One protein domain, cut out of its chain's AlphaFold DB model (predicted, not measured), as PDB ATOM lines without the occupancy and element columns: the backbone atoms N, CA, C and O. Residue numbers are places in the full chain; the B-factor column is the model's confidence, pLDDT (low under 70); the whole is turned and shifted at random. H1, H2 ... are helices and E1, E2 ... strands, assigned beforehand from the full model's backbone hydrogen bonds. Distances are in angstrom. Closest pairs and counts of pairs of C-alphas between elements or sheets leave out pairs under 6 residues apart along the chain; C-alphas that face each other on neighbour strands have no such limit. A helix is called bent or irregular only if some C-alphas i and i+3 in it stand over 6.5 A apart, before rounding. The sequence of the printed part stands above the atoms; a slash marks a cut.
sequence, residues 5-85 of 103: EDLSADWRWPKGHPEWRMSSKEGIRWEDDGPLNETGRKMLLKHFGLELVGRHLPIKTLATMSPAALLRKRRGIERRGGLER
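This is residues 5 to 85 of the 103 residues of an uncharacterized protein of Candidatus Kaiserbacteria bacterium GW2011_GWB1_50_17 (UniProt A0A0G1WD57). A strand hairpin, E1 and E2, makes one end of an elongated domain; H1 and H3 pack on it, H2 follows beyond H1, and H4 alone reaches to the other end. The printed part has 81 residues, with two antiparallel strands, then four helices, a mixed class; it is compact, radius of gyration of the C-alphas 13.5 A, spanning 41 by 26 by 19 A.

Find C-alpha 6 at (240.980, 191.177, 185.557); E1 runs from there to residue 12, and E2 from 19 to 26. Then come H1, residues 38 to 47, H2, residues 51 to 56, irregular with C-alphas 52 and 55 7.7 A apart, H3, residues 59 to 64, and H4, residues 67 to 81, 21.1 A long, which ends at C-alpha 81 at (224.506, 162.259, 186.080).

In the hairpin, N 10 and O 21 are within hydrogen-bond range, 2.9 A. The closest C-alphas of E2 and H3, Trp 20 and Ala 63, are 4.8 A apart; those of E1 and H1, Ala 9 and Gly 40, 5.4 A. H4 is near H1 and H2. Every O i to N i+4 pair is within range in H1 and H4, 1 of 2 in H3, 0 of 2 in H2, with 2 of 3 O i to N i+3.

The printed part has no cut; E2 to H1 is a long link, and residue 5 has pLDDT under 70.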
ATOM      1  N   GLU A   5     243.529 194.335 184.410       67.12
ATOM      2  CA  GLU A   5     244.171 193.280 185.220       67.12
ATOM      3  C   GLU A   5     243.286 192.036 185.384       67.12
ATOM      4  O   GLU A   5     243.778 190.907 185.336       67.12
ATOM      5  N   ASP A   6     241.973 192.246 185.504       77.56
ATOM      6  CA  ASP A   6     240.980 191.177 185.557       77.56
ATOM      7  C   ASP A   6     240.188 191.121 184.251       77.56
ATOM      8  O   ASP A   6     239.707 192.143 183.760       77.56
ATOM      9  N   LEU A   7     239.975 189.912 183.730       80.38
ATOM     10  CA  LEU A   7     239.072 189.631 182.612       80.38
ATOM     11  C   LEU A   7     237.822 188.913 183.130       80.38
ATOM     12  O   LEU A   7     237.917 188.013 183.961       80.38
ATOM     13  N   SER A   8     236.650 189.275 182.608       86.62
ATOM     14  CA  SER A   8     235.351 188.684 182.949       86.62
ATOM     15  C   SER A   8     234.436 188.594 181.724       86.62
ATOM     16  O   SER A   8     234.614 189.304 180.730       86.62
ATOM     17  N   ALA A   9     233.424 187.733 181.817       89.88
ATOM     18  CA  ALA A   9     232.275 187.724 180.925       89.88
ATOM     19  C   ALA A   9     231.033 188.166 181.710       89.88
ATOM     20  O   ALA A   9     230.627 187.498 182.659       89.88
ATOM     21  N   ASP A  10     230.412 189.265 181.289       90.12
ATOM     22  CA  ASP A  10     229.277 189.875 181.980       90.12
ATOM     23  C   ASP A  10     227.991 189.768 181.179       90.12
ATOM     24  O   ASP A  10     227.989 189.954 179.963       90.12
ATOM     25  N   TRP A  11     226.875 189.579 181.876       91.00
ATOM     26  CA  TRP A  11     225.550 189.675 181.281       91.00
ATOM     27  C   TRP A  11     225.102 191.142 181.233       91.00
ATOM     28  O   TRP A  11     224.900 191.766 182.277       91.00
ATOM     29  N   ARG A  12     224.986 191.710 180.028       89.56
ATOM     30  CA  ARG A  12     224.737 193.145 179.792       89.56
ATOM     31  C   ARG A  12     223.601 193.360 178.787       89.56
ATOM     32  O   ARG A  12     223.182 192.422 178.128       89.56
ATOM     33  N   TRP A  13     223.124 194.605 178.657       89.81
ATOM     34  CA  TRP A  13     222.063 195.016 177.716       89.81
ATOM     35  C   TRP A  13     222.546 196.091 176.724       89.81
ATOM     36  O   TRP A  13     222.013 197.208 176.718       89.81
ATOM     37  N   PRO A  14     223.572 195.833 175.891       85.12
ATOM     38  CA  PRO A  14     223.949 196.782 174.847       85.12
ATOM     39  C   PRO A  14     222.742 197.088 173.959       85.12
ATOM     40  O   PRO A  14     222.088 196.189 173.431       85.12
ATOM     41  N   LYS A  15     222.433 198.376 173.793       85.38
ATOM     42  CA  LYS A  15     221.308 198.829 172.957       85.38
ATOM     43  C   LYS A  15     219.969 198.154 173.323       85.38
ATOM     44  O   LYS A  15     219.121 197.975 172.459       85.38
ATOM     45  N   GLY A  16     219.793 197.762 174.588       85.12
ATOM     46  CA  GLY A  16     218.567 197.131 175.088       85.12
ATOM     47  C   GLY A  16     218.456 195.618 174.863       85.12
ATOM     48  O   GLY A  16     217.476 195.029 175.310       85.12
ATOM     49  N   HIS A  17     219.441 194.965 174.238       86.19
ATOM     50  CA  HIS A  17     219.407 193.519 173.998       86.19
ATOM     51  C   HIS A  17     220.310 192.767 174.979       86.19
ATOM     52  O   HIS A  17     221.497 193.076 175.040       86.19
ATOM     53  N   PRO A  18     219.786 191.791 175.743       90.25
ATOM     54  CA  PRO A  18     220.584 191.057 176.712       90.25
ATOM     55  C   PRO A  18     221.561 190.083 176.039       90.25
ATOM     56  O   PRO A  18     221.144 189.189 175.302       90.25
ATOM     57  N   GLU A  19     222.849 190.222 176.335       94.69
ATOM     58  CA  GLU A  19     223.904 189.331 175.851       94.69
ATOM     59  C   GLU A  19     225.122 189.295 176.788       94.69
ATOM     60  O   GLU A  19     225.366 190.215 177.573       94.69
ATOM     61  N   TRP A  20     225.910 188.221 176.696       93.94
ATOM     62  CA  TRP A  20     227.216 188.134 177.341       93.94
ATOM     63  C   TRP A  20     228.245 188.948 176.572       93.94
ATOM     64  O   TRP A  20     228.375 188.826 175.351       93.94
ATOM     65  N   ARG A  21     229.031 189.724 177.311       93.69
ATOM     66  CA  ARG A  21     230.081 190.582 176.769       93.69
ATOM     67  C   ARG A  21     231.369 190.396 177.537       93.69
ATOM     68  O   ARG A  21     231.346 190.118 178.734       93.69
ATOM     69  N   MET A  22     232.482 190.546 176.834       93.81
ATOM     70  CA  MET A  22     233.775 190.624 177.490       93.81
ATOM     71  C   MET A  22     233.855 191.932 178.260       93.81
ATOM     72  O   MET A  22     233.333 192.967 177.844       93.81
ATOM     73  N   SER A  23     234.505 191.865 179.404       89.31
ATOM     74  CA  SER A  23     234.755 193.018 180.243       89.31
ATOM     75  C   SER A  23     236.086 192.848 180.929       89.31
ATOM     76  O   SER A  23     236.462 191.725 181.276       89.31
ATOM     77  N   SER A  24     236.746 193.962 181.180       88.56
ATOM     78  CA  SER A  24     237.943 193.978 181.992       88.56
ATOM     79  C   SER A  24     237.850 195.029 183.074       88.56
ATOM     80  O   SER A  24     237.003 195.924 183.015       88.56
ATOM     81  N   LYS A  25     238.669 194.871 184.107       82.81
ATOM     82  CA  LYS A  25     238.720 195.794 185.232       82.81
ATOM     83  C   LYS A  25     240.065 196.494 185.265       82.81
ATOM     84  O   LYS A  25     241.100 195.840 185.367       82.81
ATOM     85  N   GLU A  26     240.030 197.819 185.240       77.31
ATOM     86  CA  GLU A  26     241.183 198.666 185.533       77.31
ATOM     87  C   GLU A  26     240.834 199.535 186.752       77.31
ATOM     88  O   GLU A  26     239.870 200.309 186.750       77.31
ATOM     89  N   GLY A  27     241.553 199.337 187.862       80.56
ATOM     90  CA  GLY A  27     241.225 199.968 189.141       80.56
ATOM     91  C   GLY A  27     239.856 199.528 189.680       80.56
ATOM     92  O   GLY A  27     239.655 198.367 190.019       80.56
ATOM     93  N   ILE A  28     238.902 200.458 189.801       74.50
ATOM     94  CA  ILE A  28     237.549 200.181 190.331       74.50
ATOM     95  C   ILE A  28     236.483 199.999 189.244       74.50
ATOM     96  O   ILE A  28     235.355 199.611 189.556       74.50
ATOM     97  N   ARG A  29     236.801 200.308 187.981       76.19
ATOM     98  CA  ARG A  29     235.819 200.370 186.897       76.19
ATOM     99  C   ARG A  29     235.913 199.131 186.019       76.19
ATOM    100  O   ARG A  29     236.998 198.695 185.660       76.19
ATOM    101  N   TRP A  30     234.748 198.608 185.650       80.38
ATOM    102  CA  TRP A  30     234.630 197.579 184.629       80.38
ATOM    103  C   TRP A  30     234.321 198.202 183.275       80.38
ATOM    104  O   TRP A  30     233.352 198.955 183.133       80.38
ATOM    105  N   GLU A  31     235.119 197.854 182.282       85.19
ATOM    106  CA  GLU A  31     234.969 198.302 180.905       85.19
ATOM    107  C   GLU A  31     234.219 197.254 180.074       85.19
ATOM    108  O   GLU A  31     234.037 196.108 180.490       85.19
ATOM    109  N   ASP A  32     233.640 197.678 178.954       88.50
ATOM    110  CA  ASP A  32     233.036 196.777 177.971       88.50
ATOM    111  C   ASP A  32     234.054 196.533 176.859       88.50
ATOM    112  O   ASP A  32     234.307 197.427 176.053       88.50
ATOM    113  N   ASP A  33     234.616 195.331 176.806       90.31
ATOM    114  CA  ASP A  33     235.673 194.989 175.848       90.31
ATOM    115  C   ASP A  33     235.117 194.430 174.535       90.31
ATOM    116  O   ASP A  33     235.874 194.065 173.631       90.31
ATOM    117  N   GLY A  34     233.790 194.334 174.406       92.12
ATOM    118  CA  GLY A  34     233.149 193.852 173.194       92.12
ATOM    119  C   GLY A  34     232.396 192.525 173.340       92.12
ATOM    120  O   GLY A  34     232.084 192.068 174.441       92.12
ATOM    121  N   PRO A  35     232.052 191.901 172.199       94.88
ATOM    122  CA  PRO A  35     231.313 190.642 172.163       94.88
ATOM    123  C   PRO A  35     232.042 189.495 172.872       94.88
ATOM    124  O   PRO A  35     233.272 189.452 172.894       94.88
ATOM    125  N   LEU A  36     231.277 188.520 173.376       95.44
ATOM    126  CA  LEU A  36     231.819 187.280 173.936       95.44
ATOM    127  C   LEU A  36     232.776 186.585 172.950       95.44
ATOM    128  O   LEU A  36     232.395 186.247 171.828       95.44
ATOM    129  N   ASN A  37     234.001 186.317 173.398       95.06
ATOM    130  CA  ASN A  37     235.010 185.583 172.634       95.06
ATOM    131  C   ASN A  37     235.198 184.146 173.169       95.06
ATOM    132  O   ASN A  37     234.519 183.710 174.100       95.06
ATOM    133  N   GLU A  38     236.118 183.385 172.572       95.19
ATOM    134  CA  GLU A  38     236.361 181.987 172.961       95.19
ATOM    135  C   GLU A  38     236.892 181.852 174.398       95.19
ATOM    136  O   GLU A  38     236.547 180.900 175.100       95.19
ATOM    137  N   THR A  39     237.677 182.823 174.872       93.25
ATOM    138  CA  THR A  39     238.132 182.876 176.268       93.25
ATOM    139  C   THR A  39     236.944 183.039 177.213       93.25
ATOM    140  O   THR A  39     236.761 182.214 178.108       93.25
ATOM    141  N   GLY A  40     236.070 184.018 176.962       93.88
ATOM    142  CA  GLY A  40     234.853 184.216 177.749       93.88
ATOM    143  C   GLY A  40     233.910 183.017 177.696       93.88
ATOM    144  O   GLY A  40     233.344 182.626 178.715       93.88
ATOM    145  N   ARG A  41     233.786 182.352 176.538       95.25
ATOM    146  CA  ARG A  41     233.023 181.101 176.423       95.25
ATOM    147  C   ARG A  41     233.553 180.034 177.377       95.25
ATOM    148  O   ARG A  41     232.758 179.422 178.086       95.25
ATOM    149  N   LYS A  42     234.867 179.795 177.401       94.75
ATOM    150  CA  LYS A  42     235.481 178.814 178.313       94.75
ATOM    151  C   LYS A  42     235.231 179.184 179.775       94.75
ATOM    152  O   LYS A  42     234.857 178.312 180.555       94.75
ATOM    153  N   MET A  43     235.362 180.466 180.123       93.06
ATOM    154  CA  MET A  43     235.082 180.963 181.473       93.06
ATOM    155  C   MET A  43     233.634 180.704 181.888       93.06
ATOM    156  O   MET A  43     233.403 180.158 182.962       93.06
ATOM    157  N   LEU A  44     232.662 181.009 181.023       94.31
ATOM    158  CA  LEU A  44     231.246 180.764 181.306       94.31
ATOM    159  C   LEU A  44     230.939 179.271 181.428       94.31
ATOM    160  O   LEU A  44     230.254 178.856 182.360       94.31
ATOM    161  N   LEU A  45     231.469 178.436 180.528       94.94
ATOM    162  CA  LEU A  45     231.284 176.987 180.622       94.94
ATOM    163  C   LEU A  45     231.828 176.436 181.943       94.94
ATOM    164  O   LEU A  45     231.148 175.628 182.569       94.94
ATOM    165  N   LYS A  46     232.998 176.898 182.385       93.44
ATOM    166  CA  LYS A  46     233.580 176.510 183.673       93.44
ATOM    167  C   LYS A  46     232.746 177.024 184.849       93.44
ATOM    168  O   LYS A  46     232.356 176.237 185.704       93.44
ATOM    169  N   HIS A  47     232.406 178.313 184.858       92.81
ATOM    170  CA  HIS A  47     231.645 178.961 185.932       92.81
ATOM    171  C   HIS A  47     230.269 178.316 186.158       92.81
ATOM    172  O   HIS A  47     229.857 178.108 187.294       92.81
ATOM    173  N   PHE A  48     229.574 177.931 185.082       93.06
ATOM    174  CA  PHE A  48     228.286 177.234 185.166       93.06
ATOM    175  C   PHE A  48     228.412 175.700 185.213       93.06
ATOM    176  O   PHE A  48     227.394 175.005 185.251       93.06
ATOM    177  N   GLY A  49     229.630 175.145 185.188       92.81
ATOM    178  CA  GLY A  49     229.874 173.702 185.209       92.81
ATOM    179  C   GLY A  49     229.259 172.957 184.014       92.81
ATOM    180  O   GLY A  49     228.645 171.901 184.184       92.81
ATOM    181  N   LEU A  50     229.371 173.529 182.816       94.69
ATOM    182  CA  LEU A  50     228.806 173.047 181.548       94.69
ATOM    183  C   LEU A  50     229.866 172.515 180.570       94.69
ATOM    184  O   LEU A  50     229.546 172.234 179.416       94.69
ATOM    185  N   GLU A  51     231.115 172.356 181.006       93.81
ATOM    186  CA  GLU A  51     232.244 171.934 180.163       93.81
ATOM    187  C   GLU A  51     231.956 170.627 179.401       93.81
ATOM    188  O   GLU A  51     232.178 170.555 178.192       93.81
ATOM    189  N   LEU A  52     231.332 169.644 180.064       89.94
ATOM    190  CA  LEU A  52     230.956 168.346 179.477       89.94
ATOM    191  C   LEU A  52     230.001 168.458 178.278       89.94
ATOM    192  O   LEU A  52     229.993 167.605 177.391       89.94
ATOM    193  N   VAL A  53     229.182 169.509 178.240       90.75
ATOM    194  CA  VAL A  53     228.242 169.776 177.142       90.75
ATOM    195  C   VAL A  53     228.691 170.948 176.274       90.75
ATOM    196  O   VAL A  53     227.953 171.357 175.378       90.75
ATOM    197  N   GLY A  54     229.903 171.465 176.493       89.94
ATOM    198  CA  GLY A  54     230.417 172.666 175.840       89.94
ATOM    199  C   GLY A  54     230.397 172.582 174.316       89.94
ATOM    200  O   GLY A  54     230.123 173.584 173.657       89.94
ATOM    201  N   ARG A  55     230.591 171.386 173.738       91.94
ATOM    202  CA  ARG A  55     230.486 171.158 172.281       91.94
ATOM    203  C   ARG A  55     229.125 171.556 171.694       91.94
ATOM    204  O   ARG A  55     229.056 171.970 170.547       91.94
ATOM    205  N   HIS A  56     228.063 171.469 172.495       92.56
ATOM    206  CA  HIS A  56     226.686 171.807 172.113       92.56
ATOM    207  C   HIS A  56     226.316 173.256 172.441       92.56
ATOM    208  O   HIS A  56     225.171 173.665 172.259       92.56
ATOM    209  N   LEU A  57     227.269 174.025 172.969       94.25
ATOM    210  CA  LEU A  57     227.114 175.419 173.364       94.25
ATOM    211  C   LEU A  57     228.189 176.267 172.665       94.25
ATOM    212  O   LEU A  57     229.173 176.677 173.294       94.25
ATOM    213  N   PRO A  58     228.053 176.501 171.346       95.56
ATOM    214  CA  PRO A  58     228.954 177.391 170.619       95.56
ATOM    215  C   PRO A  58     228.772 178.846 171.080       95.56
ATOM    216  O   PRO A  58     227.722 179.198 171.622       95.56
ATOM    217  N   ILE A  59     229.771 179.703 170.819       95.88
ATOM    218  CA  ILE A  59     229.784 181.122 171.239       95.88
ATOM    219  C   ILE A  59     228.461 181.822 170.916       95.88
ATOM    220  O   ILE A  59     227.881 182.431 171.801       95.88
ATOM    221  N   LYS A  60     227.950 181.700 169.682       94.25
ATOM    222  CA  LYS A  60     226.710 182.378 169.251       94.25
ATOM    223  C   LYS A  60     225.499 182.014 170.116       94.25
ATOM    224  O   LYS A  60     224.710 182.883 170.472       94.25
ATOM    225  N   THR A  61     225.361 180.734 170.462       94.44
ATOM    226  CA  THR A  61     224.300 180.265 171.358       94.44
ATOM    227  C   THR A  61     224.540 180.787 172.764       94.44
ATOM    228  O   THR A  61     223.636 181.329 173.386       94.44
ATOM    229  N   LEU A  62     225.765 180.636 173.269       94.62
ATOM    230  CA  LEU A  62     226.087 180.963 174.649       94.62
ATOM    231  C   LEU A  62     225.979 182.471 174.914       94.62
ATOM    232  O   LEU A  62     225.452 182.847 175.951       94.62
ATOM    233  N   ALA A  63     226.355 183.312 173.946       95.06
ATOM    234  CA  ALA A  63     226.291 184.771 174.014       95.06
ATOM    235  C   ALA A  63     224.885 185.311 174.308       95.06
ATOM    236  O   ALA A  63     224.760 186.335 174.962       95.06
ATOM    237  N   THR A  64     223.830 184.617 173.885       94.44
ATOM    238  CA  THR A  64     222.433 185.052 174.076       94.44
ATOM    239  C   THR A  64     221.693 184.244 175.143       94.44
ATOM    240  O   THR A  64     220.524 184.491 175.439       94.44
ATOM    241  N   MET A  65     222.360 183.270 175.762       94.88
ATOM    242  CA  MET A  65     221.775 182.474 176.831       94.88
ATOM    243  C   MET A  65     221.875 183.195 178.169       94.88
ATOM    244  O   MET A  65     222.965 183.364 178.705       94.88
ATOM    245  N   SER A  66     220.730 183.519 178.766       93.25
ATOM    246  CA  SER A  66     220.711 184.136 180.093       93.25
ATOM    247  C   SER A  66     221.347 183.244 181.173       93.25
ATOM    248  O   SER A  66     221.306 182.010 181.054       93.25
ATOM    249  N   PRO A  67     221.856 183.828 182.276       92.06
ATOM    250  CA  PRO A  67     222.359 183.069 183.424       92.06
ATOM    251  C   PRO A  67     221.376 181.988 183.899       92.06
ATOM    252  O   PRO A  67     221.751 180.836 184.105       92.06
ATOM    253  N   ALA A  68     220.081 182.315 183.968       90.88
ATOM    254  CA  ALA A  68     219.035 181.363 184.336       90.88
ATOM    255  C   ALA A  68     218.923 180.188 183.346       90.88
ATOM    256  O   ALA A  68     218.697 179.046 183.751       90.88
ATOM    257  N   ALA A  69     219.090 180.430 182.043       93.50
ATOM    258  CA  ALA A  69     219.076 179.369 181.042       93.50
ATOM    259  C   ALA A  69     220.302 178.446 181.160       93.50
ATOM    260  O   ALA A  69     220.157 177.229 181.009       93.50
ATOM    261  N   LEU A  70     221.479 179.000 181.469       94.38
ATOM    262  CA  LEU A  70     222.698 178.229 181.737       94.38
ATOM    263  C   LEU A  70     222.540 177.368 182.998       94.38
ATOM    264  O   LEU A  70     222.789 176.161 182.949       94.38
ATOM    265  N   LEU A  71     221.995 177.935 184.079       93.00
ATOM    266  CA  LEU A  71     221.652 177.192 185.297       93.00
ATOM    267  C   LEU A  71     220.652 176.070 185.025       93.00
ATOM    268  O   LEU A  71     220.854 174.944 185.471       93.00
ATOM    269  N   ARG A  72     219.595 176.315 184.240       92.94
ATOM    270  CA  ARG A  72     218.645 175.255 183.860       92.94
ATOM    271  C   ARG A  72     219.327 174.105 183.124       92.94
ATOM    272  O   ARG A  72     219.003 172.948 183.398       92.94
ATOM    273  N   LYS A  73     220.279 174.394 182.225       93.31
ATOM    274  CA  LYS A  73     221.087 173.346 181.580       93.31
ATOM    275  C   LYS A  73     221.915 172.582 182.609       93.31
ATOM    276  O   LYS A  73     221.858 171.354 182.601       93.31
ATOM    277  N   ARG A  74     222.593 173.274 183.532       93.25
ATOM    278  CA  ARG A  74     223.372 172.643 184.610       93.25
ATOM    279  C   ARG A  74     222.504 171.712 185.460       93.25
ATOM    280  O   ARG A  74     222.836 170.541 185.605       93.25
ATOM    281  N   ARG A  75     221.328 172.174 185.893       93.38
ATOM    282  CA  ARG A  75     220.341 171.380 186.651       93.38
ATOM    283  C   ARG A  75     219.827 170.165 185.871       93.38
ATOM    284  O   ARG A  75     219.358 169.197 186.463       93.38
ATOM    285  N   GLY A  76     219.849 170.213 184.538       91.31
ATOM    286  CA  GLY A  76     219.542 169.065 183.682       91.31
ATOM    287  C   GLY A  76     220.645 168.005 183.688       91.31
ATOM    288  O   GLY A  76     220.335 166.817 183.678       91.31
ATOM    289  N   ILE A  77     221.912 168.423 183.735       90.06
ATOM    290  CA  ILE A  77     223.068 167.518 183.822       90.06
ATOM    291  C   ILE A  77     223.124 166.874 185.208       90.06
ATOM    292  O   ILE A  77     223.237 165.657 185.300       90.06
ATOM    293  N   GLU A  78     222.963 167.665 186.272       91.50
ATOM    294  CA  GLU A  78     222.958 167.178 187.661       91.50
ATOM    295  C   GLU A  78     221.919 166.074 187.874       91.50
ATOM    296  O   GLU A  78     222.247 165.004 188.377       91.50
ATOM    297  N   ARG A  79     220.690 166.274 187.377       88.75
ATOM    298  CA  ARG A  79     219.618 165.269 187.463       88.75
ATOM    299  C   ARG A  79     219.907 163.976 186.703       88.75
ATOM    300  O   ARG A  79     219.394 162.935 187.089       88.75
ATOM    301  N   ARG A  80     220.664 164.036 185.603       85.19
ATOM    302  CA  ARG A  80     220.958 162.861 184.761       85.19
ATOM    303  C   ARG A  80     222.199 162.101 185.217       85.19
ATOM    304  O   ARG A  80     222.260 160.898 185.014       85.19
ATOM    305  N   GLY A  81     223.190 162.809 185.755       76.94
ATOM    306  CA  GLY A  81     224.506 162.259 186.080       76.94
ATOM    307  C   GLY A  81     224.804 162.129 187.571       76.94
ATOM    308  O   GLY A  81     225.895 161.686 187.902       76.94
ATOM    309  N   GLY A  82     223.899 162.553 188.461       75.44
ATOM    310  CA  GLY A  82     224.151 162.551 189.906       75.44
ATOM    311  C   GLY A  82     225.280 163.497 190.329       75.44
ATOM    312  O   GLY A  82     225.931 163.256 191.340       75.44
ATOM    313  N   LEU A  83     225.550 164.547 189.543       83.06
ATOM    314  CA  LEU A  83     226.583 165.524 189.884       83.06
ATOM    315  C   LEU A  83     226.161 166.354 191.091       83.06
ATOM    316  O   LEU A  83     224.987 166.708 191.234       83.06
ATOM    317  N   GLU A  84     227.152 166.745 191.888       86.06
ATOM    318  CA  GLU A  84     226.951 167.717 192.950       86.06
ATOM    319  C   GLU A  84     226.355 169.015 192.407       86.06
ATOM    320  O   GLU A  84     226.650 169.485 191.295       86.06
ATOM    321  N   ARG A  85     225.490 169.594 193.234       88.69
ATOM    322  CA  ARG A  85     224.809 170.833 192.917       88.69
ATOM    323  C   ARG A  85     225.809 171.982 192.937       88.69
ATOM    324  O   ARG A  85     226.332 172.332 193.987       88.69
TER     325      ARG A  85